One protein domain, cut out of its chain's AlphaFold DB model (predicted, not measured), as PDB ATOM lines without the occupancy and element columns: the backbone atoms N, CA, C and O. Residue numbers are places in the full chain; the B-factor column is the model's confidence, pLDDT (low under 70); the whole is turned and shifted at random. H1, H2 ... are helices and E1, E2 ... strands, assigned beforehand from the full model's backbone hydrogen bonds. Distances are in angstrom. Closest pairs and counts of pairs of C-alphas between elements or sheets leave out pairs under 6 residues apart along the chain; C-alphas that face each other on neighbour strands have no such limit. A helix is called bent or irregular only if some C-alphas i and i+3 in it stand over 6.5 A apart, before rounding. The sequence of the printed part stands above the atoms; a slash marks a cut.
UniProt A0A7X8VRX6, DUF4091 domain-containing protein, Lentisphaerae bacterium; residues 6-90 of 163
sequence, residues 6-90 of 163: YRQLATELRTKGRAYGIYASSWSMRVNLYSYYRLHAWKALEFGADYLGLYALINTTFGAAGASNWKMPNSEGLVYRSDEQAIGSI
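This is residues 6 to 90 of the 163 residues of the protein "DUF4091 domain-containing protein" of Lentisphaerae bacterium (UniProt A0A7X8VRX6). The model is a loose, elongated shape in two parts: at one part two short parallel strands, E1 and E2, lie side by side with the longest helix, H2, packed along them, and at the other a small hairpin of strands, E3 and E4, stands with the long loop of residues 55 to 78. The short helix H1 sits at the end far from the hairpin. The printed part has 85 residues, with two named helices and four named strands in the order H1 E1 H2 E2 E3 E4; one sheet is E1 beside E2, parallel, the other E3 beside E4, antiparallel. The class is mixed, helices and strands, with 40 residues, under half, in named elements. It is loose, with a radius of gyration of the C-alphas of 16.3 A, and spans 50 by 26 by 18 A.

H1, residues 6 to 14, and H2, residues 33 to 47, are close but not clearly touching; their closest C-alphas, those of Arg 7 and Phe 47, are 7.2 A apart. They run the same way at a steep tilt of 61 degrees. E1, residues 21 to 24, and E2, residues 51 to 54, are parallel neighbours at 17 degrees, with N 53 and O 22 at 2.8 A and N 22 and O 51 at 2.9 A, within hydrogen-bond range. E1, H2 and E2 form a strand-helix-strand unit, two parallel neighbour strands with a helix between them along the chain, and its crossover is right-handed. The closest C-alphas of H2 and E2 are those of Ala 44 and Leu 52, 6.3 A apart; those of H2 and E1 are Ala 44 and Ile 22, 6.7 A apart. E3, residues 79 to 82, and E4, residues 85 to 88, form a hairpin, antiparallel at 144 degrees, with N 87 and O 80 at 2.8 A and N 80 and O 87 at 2.9 A. E2 and E3 are apart, and H2 is apart from E3 and E4. In H1 every O i to N i+4 pair is within hydrogen-bond range; in H2 7 of 11 are.

H1 begins at C-alpha 6 (119.586, 132.904, 119.696) and is 12.3 A long. E1 is 10.5 A long. H2 is 20.2 A long, from C-alpha 33 (136.372, 126.230, 138.483); it is neither bent nor irregular, but only just: C-alphas 38 and 41 are 6.4 A apart. E2 is 10.4 A, E3 10.2 A and E4 9.9 A long, and E4 ends at C-alpha 88 (135.513, 112.357, 139.950).

The two C-alphas farthest apart, those of Thr 15 and Ala 65, are 49.9 A apart. The printed part has no cut. The link from E2 to E3, 24 residues, is long. The mean pLDDT of the printed part is 85.5; residues 63 to 68 and 73 to 74 are under 70.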
ATOM      1  N   TYR A   6     119.743 134.252 119.143       86.06
ATOM      2  CA  TYR A   6     119.586 132.904 119.696       86.06
ATOM      3  C   TYR A   6     118.297 132.746 120.521       86.06
ATOM      4  O   TYR A   6     117.722 131.665 120.520       86.06
ATOM      5  N   ARG A   7     117.801 133.810 121.177       87.31
ATOM      6  CA  ARG A   7     116.551 133.750 121.957       87.31
ATOM      7  C   ARG A   7     115.339 133.564 121.048       87.31
ATOM      8  O   ARG A   7     114.449 132.784 121.369       87.31
ATOM      9  N   GLN A   8     115.334 134.230 119.892       89.50
ATOM     10  CA  GLN A   8     114.306 134.024 118.874       89.50
ATOM     11  C   GLN A   8     114.335 132.578 118.360       89.50
ATOM     12  O   GLN A   8     113.298 131.917 118.343       89.50
ATOM     13  N   LEU A   9     115.521 132.060 118.021       89.38
ATOM     14  CA  LEU A   9     115.681 130.675 117.574       89.38
ATOM     15  C   LEU A   9     115.206 129.664 118.631       89.38
ATOM     16  O   LEU A   9     114.506 128.715 118.290       89.38
ATOM     17  N   ALA A  10     115.544 129.867 119.908       88.88
ATOM     18  CA  ALA A  10     115.089 129.002 120.997       88.88
ATOM     19  C   ALA A  10     113.552 128.973 121.096       88.88
ATOM     20  O   ALA A  10     112.958 127.900 121.202       88.88
ATOM     21  N   THR A  11     112.893 130.130 120.975       89.50
ATOM     22  CA  THR A  11     111.426 130.218 120.927       89.50
ATOM     23  C   THR A  11     110.848 129.479 119.717       89.50
ATOM     24  O   THR A  11     109.908 128.703 119.867       89.50
ATOM     25  N   GLU A  12     111.423 129.657 118.525       92.12
ATOM     26  CA  GLU A  12     110.987 128.964 117.303       92.12
ATOM     27  C   GLU A  12     111.171 127.440 117.362       92.12
ATOM     28  O   GLU A  12     110.398 126.696 116.757       92.12
ATOM     29  N   LEU A  13     112.201 126.953 118.057       92.88
ATOM     30  CA  LEU A  13     112.406 125.521 118.277       92.88
ATOM     31  C   LEU A  13     111.345 124.961 119.229       92.88
ATOM     32  O   LEU A  13     110.723 123.943 118.913       92.88
ATOM     33  N   ARG A  14     111.067 125.665 120.330       91.50
ATOM     34  CA  ARG A  14     110.063 125.259 121.325       91.50
ATOM     35  C   ARG A  14     108.654 125.186 120.757       91.50
ATOM     36  O   ARG A  14     107.951 124.217 121.025       91.50
ATOM     37  N   THR A  15     108.250 126.141 119.915       93.75
ATOM     38  CA  THR A  15     106.930 126.096 119.253       93.75
ATOM     39  C   THR A  15     106.777 124.899 118.310       93.75
ATOM     40  O   THR A  15     105.658 124.490 118.015       93.75
ATOM     41  N   LYS A  16     107.890 124.295 117.875       96.19
ATOM     42  CA  LYS A  16     107.930 123.069 117.064       96.19
ATOM     43  C   LYS A  16     108.136 121.801 117.904       96.19
ATOM     44  O   LYS A  16     108.435 120.752 117.333       96.19
ATOM     45  N   GLY A  17     108.043 121.889 119.232       95.12
ATOM     46  CA  GLY A  17     108.286 120.770 120.147       95.12
ATOM     47  C   GLY A  17     109.742 120.295 120.167       95.12
ATOM     48  O   GLY A  17     110.004 119.141 120.496       95.12
ATOM     49  N   ARG A  18     110.695 121.150 119.771       94.75
ATOM     50  CA  ARG A  18     112.132 120.851 119.796       94.75
ATOM     51  C   ARG A  18     112.800 121.554 120.966       94.75
ATOM     52  O   ARG A  18     112.442 122.677 121.309       94.75
ATOM     53  N   ALA A  19     113.814 120.900 121.508       91.50
ATOM     54  CA  ALA A  19     114.642 121.439 122.572       91.50
ATOM     55  C   ALA A  19     115.894 122.140 122.022       91.50
ATOM     56  O   ALA A  19     116.378 121.839 120.924       91.50
ATOM     57  N   TYR A  20     116.418 123.069 122.809       91.88
ATOM     58  CA  TYR A  20     117.635 123.830 122.558       91.88
ATOM     59  C   TYR A  20     118.655 123.538 123.662       91.88
ATOM     60  O   TYR A  20     118.324 123.548 124.842       91.88
ATOM     61  N   GLY A  21     119.906 123.278 123.289       91.94
ATOM     62  CA  GLY A  21     120.978 122.983 124.235       91.94
ATOM     63  C   GLY A  21     122.191 123.875 124.033       91.94
ATOM     64  O   GLY A  21     122.462 124.327 122.918       91.94
ATOM     65  N   ILE A  22     122.946 124.081 125.108       92.50
ATOM     66  CA  ILE A  22     124.259 124.721 125.063       92.50
ATOM     67  C   ILE A  22     125.347 123.740 125.471       92.50
ATOM     68  O   ILE A  22     125.146 122.835 126.278       92.50
ATOM     69  N   TYR A  23     126.531 123.947 124.916       91.75
ATOM     70  CA  TYR A  23     127.700 123.128 125.175       91.75
ATOM     71  C   TYR A  23     128.944 124.017 125.263       91.75
ATOM     72  O   TYR A  23     129.019 125.040 124.581       91.75
ATOM     73  N   ALA A  24     129.913 123.626 126.095       88.44
ATOM     74  CA  ALA A  24     131.242 124.233 126.097       88.44
ATOM     75  C   ALA A  24     132.372 123.199 126.161       88.44
ATOM     76  O   ALA A  24     132.270 122.152 126.809       88.44
ATOM     77  N   SER A  25     133.488 123.562 125.538       87.38
ATOM     78  CA  SER A  25     134.779 122.880 125.616       87.38
ATOM     79  C   SER A  25     135.896 123.860 125.904       87.38
ATOM     80  O   SER A  25     135.880 125.001 125.441       87.38
ATOM     81  N   SER A  26     136.913 123.366 126.596       84.31
ATOM     82  CA  SER A  26     138.174 124.058 126.762       84.31
ATOM     83  C   SER A  26     139.294 123.040 126.662       84.31
ATOM     84  O   SER A  26     139.347 122.099 127.448       84.31
ATOM     85  N   TRP A  27     140.236 123.316 125.766       78.50
ATOM     86  CA  TRP A  27     141.495 122.579 125.665       78.50
ATOM     87  C   TRP A  27     142.400 122.790 126.889       78.50
ATOM     88  O   TRP A  27     143.400 122.099 127.061       78.50
ATOM     89  N   SER A  28     142.068 123.759 127.751       83.50
ATOM     90  CA  SER A  28     142.798 124.050 128.979       83.50
ATOM     91  C   SER A  28     142.081 123.475 130.193       83.50
ATOM     92  O   SER A  28     140.983 123.898 130.559       83.50
ATOM     93  N   MET A  29     142.775 122.592 130.911       81.88
ATOM     94  CA  MET A  29     142.361 122.134 132.240       81.88
ATOM     95  C   MET A  29     142.496 123.212 133.330       81.88
ATOM     96  O   MET A  29     142.054 122.992 134.453       81.88
ATOM     97  N   ARG A  30     143.110 124.364 133.018       86.25
ATOM     98  CA  ARG A  30     143.366 125.470 133.959       86.25
ATOM     99  C   ARG A  30     142.274 126.542 133.950       86.25
ATOM    100  O   ARG A  30     142.470 127.616 134.511       86.25
ATOM    101  N   VAL A  31     141.150 126.288 133.282       90.81
ATOM    102  CA  VAL A  31     139.994 127.186 133.356       90.81
ATOM    103  C   VAL A  31     139.492 127.293 134.793       90.81
ATOM    104  O   VAL A  31     139.582 126.346 135.575       90.81
ATOM    105  N   ASN A  32     138.973 128.465 135.144       92.94
ATOM    106  CA  ASN A  32     138.498 128.748 136.489       92.94
ATOM    107  C   ASN A  32     137.313 127.835 136.861       92.94
ATOM    108  O   ASN A  32     136.354 127.712 136.100       92.94
ATOM    109  N   LEU A  33     137.378 127.199 138.036       94.31
ATOM    110  CA  LEU A  33     136.372 126.230 138.483       94.31
ATOM    111  C   LEU A  33     134.975 126.841 138.603       94.31
ATOM    112  O   LEU A  33     133.990 126.238 138.182       94.31
ATOM    113  N   TYR A  34     134.911 128.060 139.125       96.19
ATOM    114  CA  TYR A  34     133.671 128.779 139.331       96.19
ATOM    115  C   TYR A  34     133.067 129.255 138.003       96.19
ATOM    116  O   TYR A  34     131.993 128.801 137.603       96.19
ATOM    117  N   SER A  35     133.772 130.115 137.268       93.38
ATOM    118  CA  SER A  35     133.201 130.785 136.094       93.38
ATOM    119  C   SER A  35     133.036 129.868 134.879       93.38
ATOM    120  O   SER A  35     132.169 130.110 134.026       93.38
ATOM    121  N   TYR A  36     133.844 128.804 134.788       93.12
ATOM    122  CA  TYR A  36     133.744 127.828 133.709       93.12
ATOM    123  C   TYR A  36     132.807 126.668 134.053       93.12
ATOM    124  O   TYR A  36     131.883 126.425 133.285       93.12
ATOM    125  N   TYR A  37     133.017 125.959 135.172       94.62
ATOM    126  CA  TYR A  37     132.249 124.742 135.478       94.62
ATOM    127  C   TYR A  37     130.965 125.034 136.255       94.62
ATOM    128  O   TYR A  37     129.896 124.618 135.814       94.62
ATOM    129  N   ARG A  38     131.031 125.770 137.369       96.06
ATOM    130  CA  ARG A  38     129.838 126.024 138.194       96.06
ATOM    131  C   ARG A  38     128.818 126.927 137.501       96.06
ATOM    132  O   ARG A  38     127.646 126.572 137.404       96.06
ATOM    133  N   LEU A  39     129.259 128.057 136.941       96.50
ATOM    134  CA  LEU A  39     128.374 128.985 136.222       96.50
ATOM    135  C   LEU A  39     127.845 128.434 134.889       96.50
ATOM    136  O   LEU A  39     127.035 129.091 134.240       96.50
ATOM    137  N   HIS A  40     128.261 127.242 134.455       94.94
ATOM    138  CA  HIS A  40     127.737 126.637 133.228       94.94
ATOM    139  C   HIS A  40     126.238 126.329 133.338       94.94
ATOM    140  O   HIS A  40     125.486 126.577 132.399       94.94
ATOM    141  N   ALA A  41     125.793 125.889 134.516       95.38
ATOM    142  CA  ALA A  41     124.380 125.679 134.829       95.38
ATOM    143  C   ALA A  41     123.580 126.992 134.810       95.38
ATOM    144  O   ALA A  41     122.544 127.100 134.157       95.38
ATOM    145  N   TRP A  42     124.129 128.043 135.418       97.06
ATOM    146  CA  TRP A  42     123.540 129.383 135.413       97.06
ATOM    147  C   TRP A  42     123.430 129.986 134.003       97.06
ATOM    148  O   TRP A  42     122.438 130.640 133.686       97.06
ATOM    149  N   LYS A  43     124.398 129.716 133.118       95.31
ATOM    150  CA  LYS A  43     124.321 130.098 131.695       95.31
ATOM    151  C   LYS A  43     123.178 129.390 130.973       95.31
ATOM    152  O   LYS A  43     122.533 130.011 130.135       95.31
ATOM    153  N   ALA A  44     122.911 128.120 131.290       93.81
ATOM    154  CA  ALA A  44     121.775 127.404 130.712       93.81
ATOM    155  C   ALA A  44     120.457 128.099 131.069       93.81
ATOM    156  O   ALA A  44     119.648 128.347 130.178       93.81
ATOM    157  N   LEU A  45     120.293 128.512 132.330       94.00
ATOM    158  CA  LEU A  45     119.130 129.284 132.776       94.00
ATOM    159  C   LEU A  45     119.022 130.636 132.061       94.00
ATOM    160  O   LEU A  45     117.996 130.931 131.451       94.00
ATOM    161  N   GLU A  46     120.093 131.433 132.059       93.94
ATOM    162  CA  GLU A  46     120.109 132.769 131.439       93.94
ATOM    163  C   GLU A  46     119.840 132.722 129.924       93.94
ATOM    164  O   GLU A  46     119.218 133.618 129.343       93.94
ATOM    165  N   PHE A  47     120.297 131.669 129.247       91.25
ATOM    166  CA  PHE A  47     120.070 131.496 127.813       91.25
ATOM    167  C   PHE A  47     118.763 130.770 127.500       91.25
ATOM    168  O   PHE A  47     118.394 130.683 126.328       91.25
ATOM    169  N   GLY A  48     118.055 130.290 128.526       89.69
ATOM    170  CA  GLY A  48     116.869 129.464 128.382       89.69
ATOM    171  C   GLY A  48     117.170 128.204 127.579       89.69
ATOM    172  O   GLY A  48     116.453 127.924 126.625       89.69
ATOM    173  N   ALA A  49     118.239 127.485 127.910       92.06
ATOM    174  CA  ALA A  49     118.578 126.195 127.326       92.06
ATOM    175  C   ALA A  49     117.905 125.053 128.098       92.06
ATOM    176  O   ALA A  49     117.874 125.058 129.323       92.06
ATOM    177  N   ASP A  50     117.401 124.066 127.366       90.06
ATOM    178  CA  ASP A  50     116.793 122.848 127.908       90.06
ATOM    179  C   ASP A  50     117.864 121.784 128.225       90.06
ATOM    180  O   ASP A  50     117.653 120.900 129.051       90.06
ATOM    181  N   TYR A  51     119.033 121.875 127.575       91.00
ATOM    182  CA  TYR A  51     120.168 120.983 127.805       91.00
ATOM    183  C   TYR A  51     121.474 121.737 128.023       91.00
ATOM    184  O   TYR A  51     121.747 122.765 127.399       91.00
ATOM    185  N   LEU A  52     122.325 121.142 128.854       93.12
ATOM    186  CA  LEU A  52     123.669 121.607 129.152       93.12
ATOM    187  C   LEU A  52     124.674 120.482 128.918       93.12
ATOM    188  O   LEU A  52     124.534 119.392 129.470       93.12
ATOM    189  N   GLY A  53     125.701 120.759 128.121       90.44
ATOM    190  CA  GLY A  53     126.744 119.802 127.774       90.44
ATOM    191  C   GLY A  53     128.156 120.295 128.077       90.44
ATOM    192  O   GLY A  53     128.481 121.481 127.960       90.44
ATOM    193  N   LEU A  54     129.020 119.335 128.393       90.94
ATOM    194  CA  LEU A  54     130.476 119.460 128.378       90.94
ATOM    195  C   LEU A  54     131.037 118.372 127.453       90.94
ATOM    196  O   LEU A  54     130.382 117.359 127.229       90.94
ATOM    197  N   TYR A  55     132.223 118.603 126.887       86.75
ATOM    198  CA  TYR A  55     132.723 117.812 125.747       86.75
ATOM    199  C   TYR A  55     132.915 116.340 126.066       86.75
ATOM    200  O   TYR A  55     132.484 115.477 125.309       86.75
ATOM    201  N   ALA A  56     133.554 116.068 127.196       86.25
ATOM    202  CA  ALA A  56     133.916 114.722 127.572       86.25
ATOM    203  C   ALA A  56     133.653 114.501 129.057       86.25
ATOM    204  O   ALA A  56     134.189 115.197 129.924       86.25
ATOM    205  N   LEU A  57     132.851 113.479 129.353       87.25
ATOM    206  CA  LEU A  57     132.772 112.936 130.703       87.25
ATOM    207  C   LEU A  57     134.082 112.228 131.056       87.25
ATOM    208  O   LEU A  57     134.633 112.460 132.123       87.25
ATOM    209  N   ILE A  58     134.596 111.401 130.149       85.00
ATOM    210  CA  ILE A  58     135.784 110.569 130.328       85.00
ATOM    211  C   ILE A  58     136.531 110.478 128.994       85.00
ATOM    212  O   ILE A  58     135.910 110.267 127.957       85.00
ATOM    213  N   ASN A  59     137.855 110.645 129.011       77.88
ATOM    214  CA  ASN A  59     138.656 110.672 127.776       77.88
ATOM    215  C   ASN A  59     139.142 109.292 127.326       77.88
ATOM    216  O   ASN A  59     139.529 109.113 126.177       77.88
ATOM    217  N   THR A  60     139.150 108.317 128.228       74.31
ATOM    218  CA  THR A  60     139.614 106.958 127.950       74.31
ATOM    219  C   THR A  60     138.979 105.978 128.924       74.31
ATOM    220  O   THR A  60     138.789 106.286 130.099       74.31
ATOM    221  N   THR A  61     138.628 104.797 128.428       70.56
ATOM    222  CA  THR A  61     137.947 103.746 129.189       70.56
ATOM    223  C   THR A  61     138.900 102.871 130.008       70.56
ATOM    224  O   THR A  61     138.436 102.096 130.838       70.56
ATOM    225  N   PHE A  62     140.217 103.011 129.830       70.50
ATOM    226  CA  PHE A  62     141.256 102.268 130.555       70.50
ATOM    227  C   PHE A  62     142.088 103.208 131.444       70.50
ATOM    228  O   PHE A  62     142.220 104.382 131.124       70.50
ATOM    229  N   GLY A  63     142.629 102.720 132.573       61.97
ATOM    230  CA  GLY A  63     143.219 103.583 133.619       61.97
ATOM    231  C   GLY A  63     144.495 103.093 134.305       61.97
ATOM    232  O   GLY A  63     144.933 103.716 135.270       61.97
ATOM    233  N   ALA A  64     145.095 101.995 133.842       62.06
ATOM    234  CA  ALA A  64     146.170 101.329 134.582       62.06
ATOM    235  C   ALA A  64     147.514 102.093 134.560       62.06
ATOM    236  O   ALA A  64     148.239 102.102 135.551       62.06
ATOM    237  N   ALA A  65     147.856 102.792 133.466       60.72
ATOM    238  CA  ALA A  65     149.139 103.499 133.326       60.72
ATOM    239  C   ALA A  65     149.093 104.639 132.286       60.72
ATOM    240  O   ALA A  65     148.166 104.718 131.481       60.72
ATOM    241  N   GLY A  66     150.112 105.509 132.288       62.12
ATOM    242  CA  GLY A  66     150.323 106.533 131.255       62.12
ATOM    243  C   GLY A  66     149.325 107.699 131.288       62.12
ATOM    244  O   GLY A  66     148.734 107.994 132.322       62.12
ATOM    245  N   ALA A  67     149.140 108.356 130.137       60.22
ATOM    246  CA  ALA A  67     148.221 109.485 129.916       60.22
ATOM    247  C   ALA A  67     146.744 109.202 130.269       60.22
ATOM    248  O   ALA A  67     145.922 110.111 130.332       60.22
ATOM    249  N   SER A  68     146.415 107.928 130.470       64.06
ATOM    250  CA  SER A  68     145.101 107.419 130.841       64.06
ATOM    251  C   SER A  68     144.905 107.210 132.350       64.06
ATOM    252  O   SER A  68     143.783 106.968 132.788       64.06
ATOM    253  N   ASN A  69     145.965 107.304 133.160       72.56
ATOM    254  CA  ASN A  69     145.886 107.166 134.616       72.56
ATOM    255  C   ASN A  69     145.473 108.499 135.267       72.56
ATOM    256  O   ASN A  69     145.998 109.556 134.913       72.56
ATOM    257  N   TRP A  70     144.589 108.449 136.271       75.69
ATOM    258  CA  TRP A  70     144.113 109.632 137.004       75.69
ATOM    259  C   TRP A  70     145.218 110.515 137.607       75.69
ATOM    260  O   TRP A  70     144.982 111.698 137.844       75.69
ATOM    261  N   LYS A  71     146.415 109.964 137.849       76.81
ATOM    262  CA  LYS A  71     147.585 110.695 138.368       76.81
ATOM    263  C   LYS A  71     148.268 111.581 137.326       76.81
ATOM    264  O   LYS A  71     149.030 112.465 137.702       76.81
ATOM    265  N   MET A  72     148.026 111.354 136.035       73.88
ATOM    266  CA  MET A  72     148.600 112.140 134.937       73.88
ATOM    267  C   MET A  72     147.510 112.624 133.975       73.88
ATOM    268  O   MET A  72     147.545 112.294 132.786       73.88
ATOM    269  N   PRO A  73     146.523 113.397 134.460       66.25
ATOM    270  CA  PRO A  73     145.446 113.852 133.607       66.25
ATOM    271  C   PRO A  73     146.002 114.890 132.627       66.25
ATOM    272  O   PRO A  73     146.556 115.914 133.027       66.25
ATOM    273  N   ASN A  74     145.885 114.605 131.334       66.88
ATOM    274  CA  ASN A  74     146.467 115.424 130.270       66.88
ATOM    275  C   ASN A  74     145.419 116.151 129.414       66.88
ATOM    276  O   ASN A  74     145.780 116.800 128.434       66.88
ATOM    277  N   SER A  75     144.131 115.989 129.722       72.25
ATOM    278  CA  SER A  75     143.042 116.403 128.839       72.25
ATOM    279  C   SER A  75     141.709 116.597 129.581       72.25
ATOM    280  O   SER A  75     141.569 116.346 130.778       72.25
ATOM    281  N   GLU A  76     140.720 117.104 128.849       74.50
ATOM    282  CA  GLU A  76     139.516 117.782 129.342       74.50
ATOM    283  C   GLU A  76     138.443 116.947 130.078       74.50
ATOM    284  O   GLU A  76     137.537 117.543 130.659       74.50
ATOM    285  N   GLY A  77     138.544 115.615 130.156       85.56
ATOM    286  CA  GLY A  77     137.510 114.748 130.739       85.56
ATOM    287  C   GLY A  77     137.244 115.039 132.219       85.56
ATOM    288  O   GLY A  77     138.179 115.290 132.972       85.56
ATOM    289  N   LEU A  78     135.983 115.032 132.652       88.81
ATOM    290  CA  LEU A  78     135.581 115.353 134.034       88.81
ATOM    291  C   LEU A  78     135.798 114.214 135.041       88.81
ATOM    292  O   LEU A  78     135.873 114.466 136.247       88.81
ATOM    293  N   VAL A  79     135.875 112.983 134.551       88.88
ATOM    294  CA  VAL A  79     136.066 111.744 135.302       88.88
ATOM    295  C   VAL A  79     137.304 111.039 134.761       88.88
ATOM    296  O   VAL A  79     137.521 110.969 133.550       88.88
ATOM    297  N   TYR A  80     138.097 110.488 135.671       85.38
ATOM    298  CA  TYR A  80     139.287 109.706 135.358       85.38
ATOM    299  C   TYR A  80     139.117 108.247 135.774       85.38
ATOM    300  O   TYR A  80     138.177 107.892 136.489       85.38
ATOM    301  N   ARG A  81     140.054 107.397 135.349       81.94
ATOM    302  CA  ARG A  81     140.090 105.979 135.712       81.94
ATOM    303  C   ARG A  81     141.252 105.675 136.651       81.94
ATOM    304  O   ARG A  81     142.367 106.162 136.457       81.94
ATOM    305  N   SER A  82     140.975 104.831 137.638       80.50
ATOM    306  CA  SER A  82     141.972 104.079 138.399       80.50
ATOM    307  C   SER A  82     141.579 102.616 138.304       80.50
ATOM    308  O   SER A  82     140.678 102.176 139.014       80.50
ATOM    309  N   ASP A  83     142.191 101.899 137.365       78.88
ATOM    310  CA  ASP A  83     141.788 100.539 136.997       78.88
ATOM    311  C   ASP A  83     140.276 100.460 136.688       78.88
ATOM    312  O   ASP A  83     139.787 101.131 135.767       78.88
ATOM    313  N   GLU A  84     139.525  99.688 137.478       81.31
ATOM    314  CA  GLU A  84     138.076  99.504 137.334       81.31
ATOM    315  C   GLU A  84     137.226 100.618 137.965       81.31
ATOM    316  O   GLU A  84     136.006 100.652 137.800       81.31
ATOM    317  N   GLN A  85     137.852 101.565 138.663       83.81
ATOM    318  CA  GLN A  85     137.158 102.623 139.390       83.81
ATOM    319  C   GLN A  85     137.107 103.931 138.597       83.81
ATOM    320  O   GLN A  85     138.057 104.318 137.909       83.81
ATOM    321  N   ALA A  86     135.986 104.639 138.737       86.25
ATOM    322  CA  ALA A  86     135.813 106.003 138.258       86.25
ATOM    323  C   ALA A  86     136.154 106.995 139.378       86.25
ATOM    324  O   ALA A  86     135.640 106.881 140.489       86.25
ATOM    325  N   ILE A  87     136.992 107.982 139.071       86.38
ATOM    326  CA  ILE A  87     137.396 109.034 140.003       86.38
ATOM    327  C   ILE A  87     136.883 110.372 139.477       86.38
ATOM    328  O   ILE A  87     137.283 110.822 138.402       86.38
ATOM    329  N   GLY A  88     135.991 111.007 140.239       88.56
ATOM    330  CA  GLY A  88     135.513 112.357 139.950       88.56
ATOM    331  C   GLY A  88     136.620 113.397 140.118       88.56
ATOM    332  O   GLY A  88     137.513 113.256 140.952       88.56
ATOM    333  N   SER A  89     136.572 114.455 139.314       89.44
ATOM    334  CA  SER A  89     137.480 115.595 139.454       89.44
ATOM    335  C   SER A  89     136.825 116.746 140.215       89.44
ATOM    336  O   SER A  89     135.607 116.889 140.224       89.44
ATOM    337  N   ILE A  90     137.634 117.664 140.746       92.69
ATOM    338  CA  ILE A  90     137.128 118.930 141.303       92.69
ATOM    339  C   ILE A  90     136.304 119.743 140.281       92.69
ATOM    340  O   ILE A  90     135.418 120.508 140.649       92.69
TER     341      ILE A  90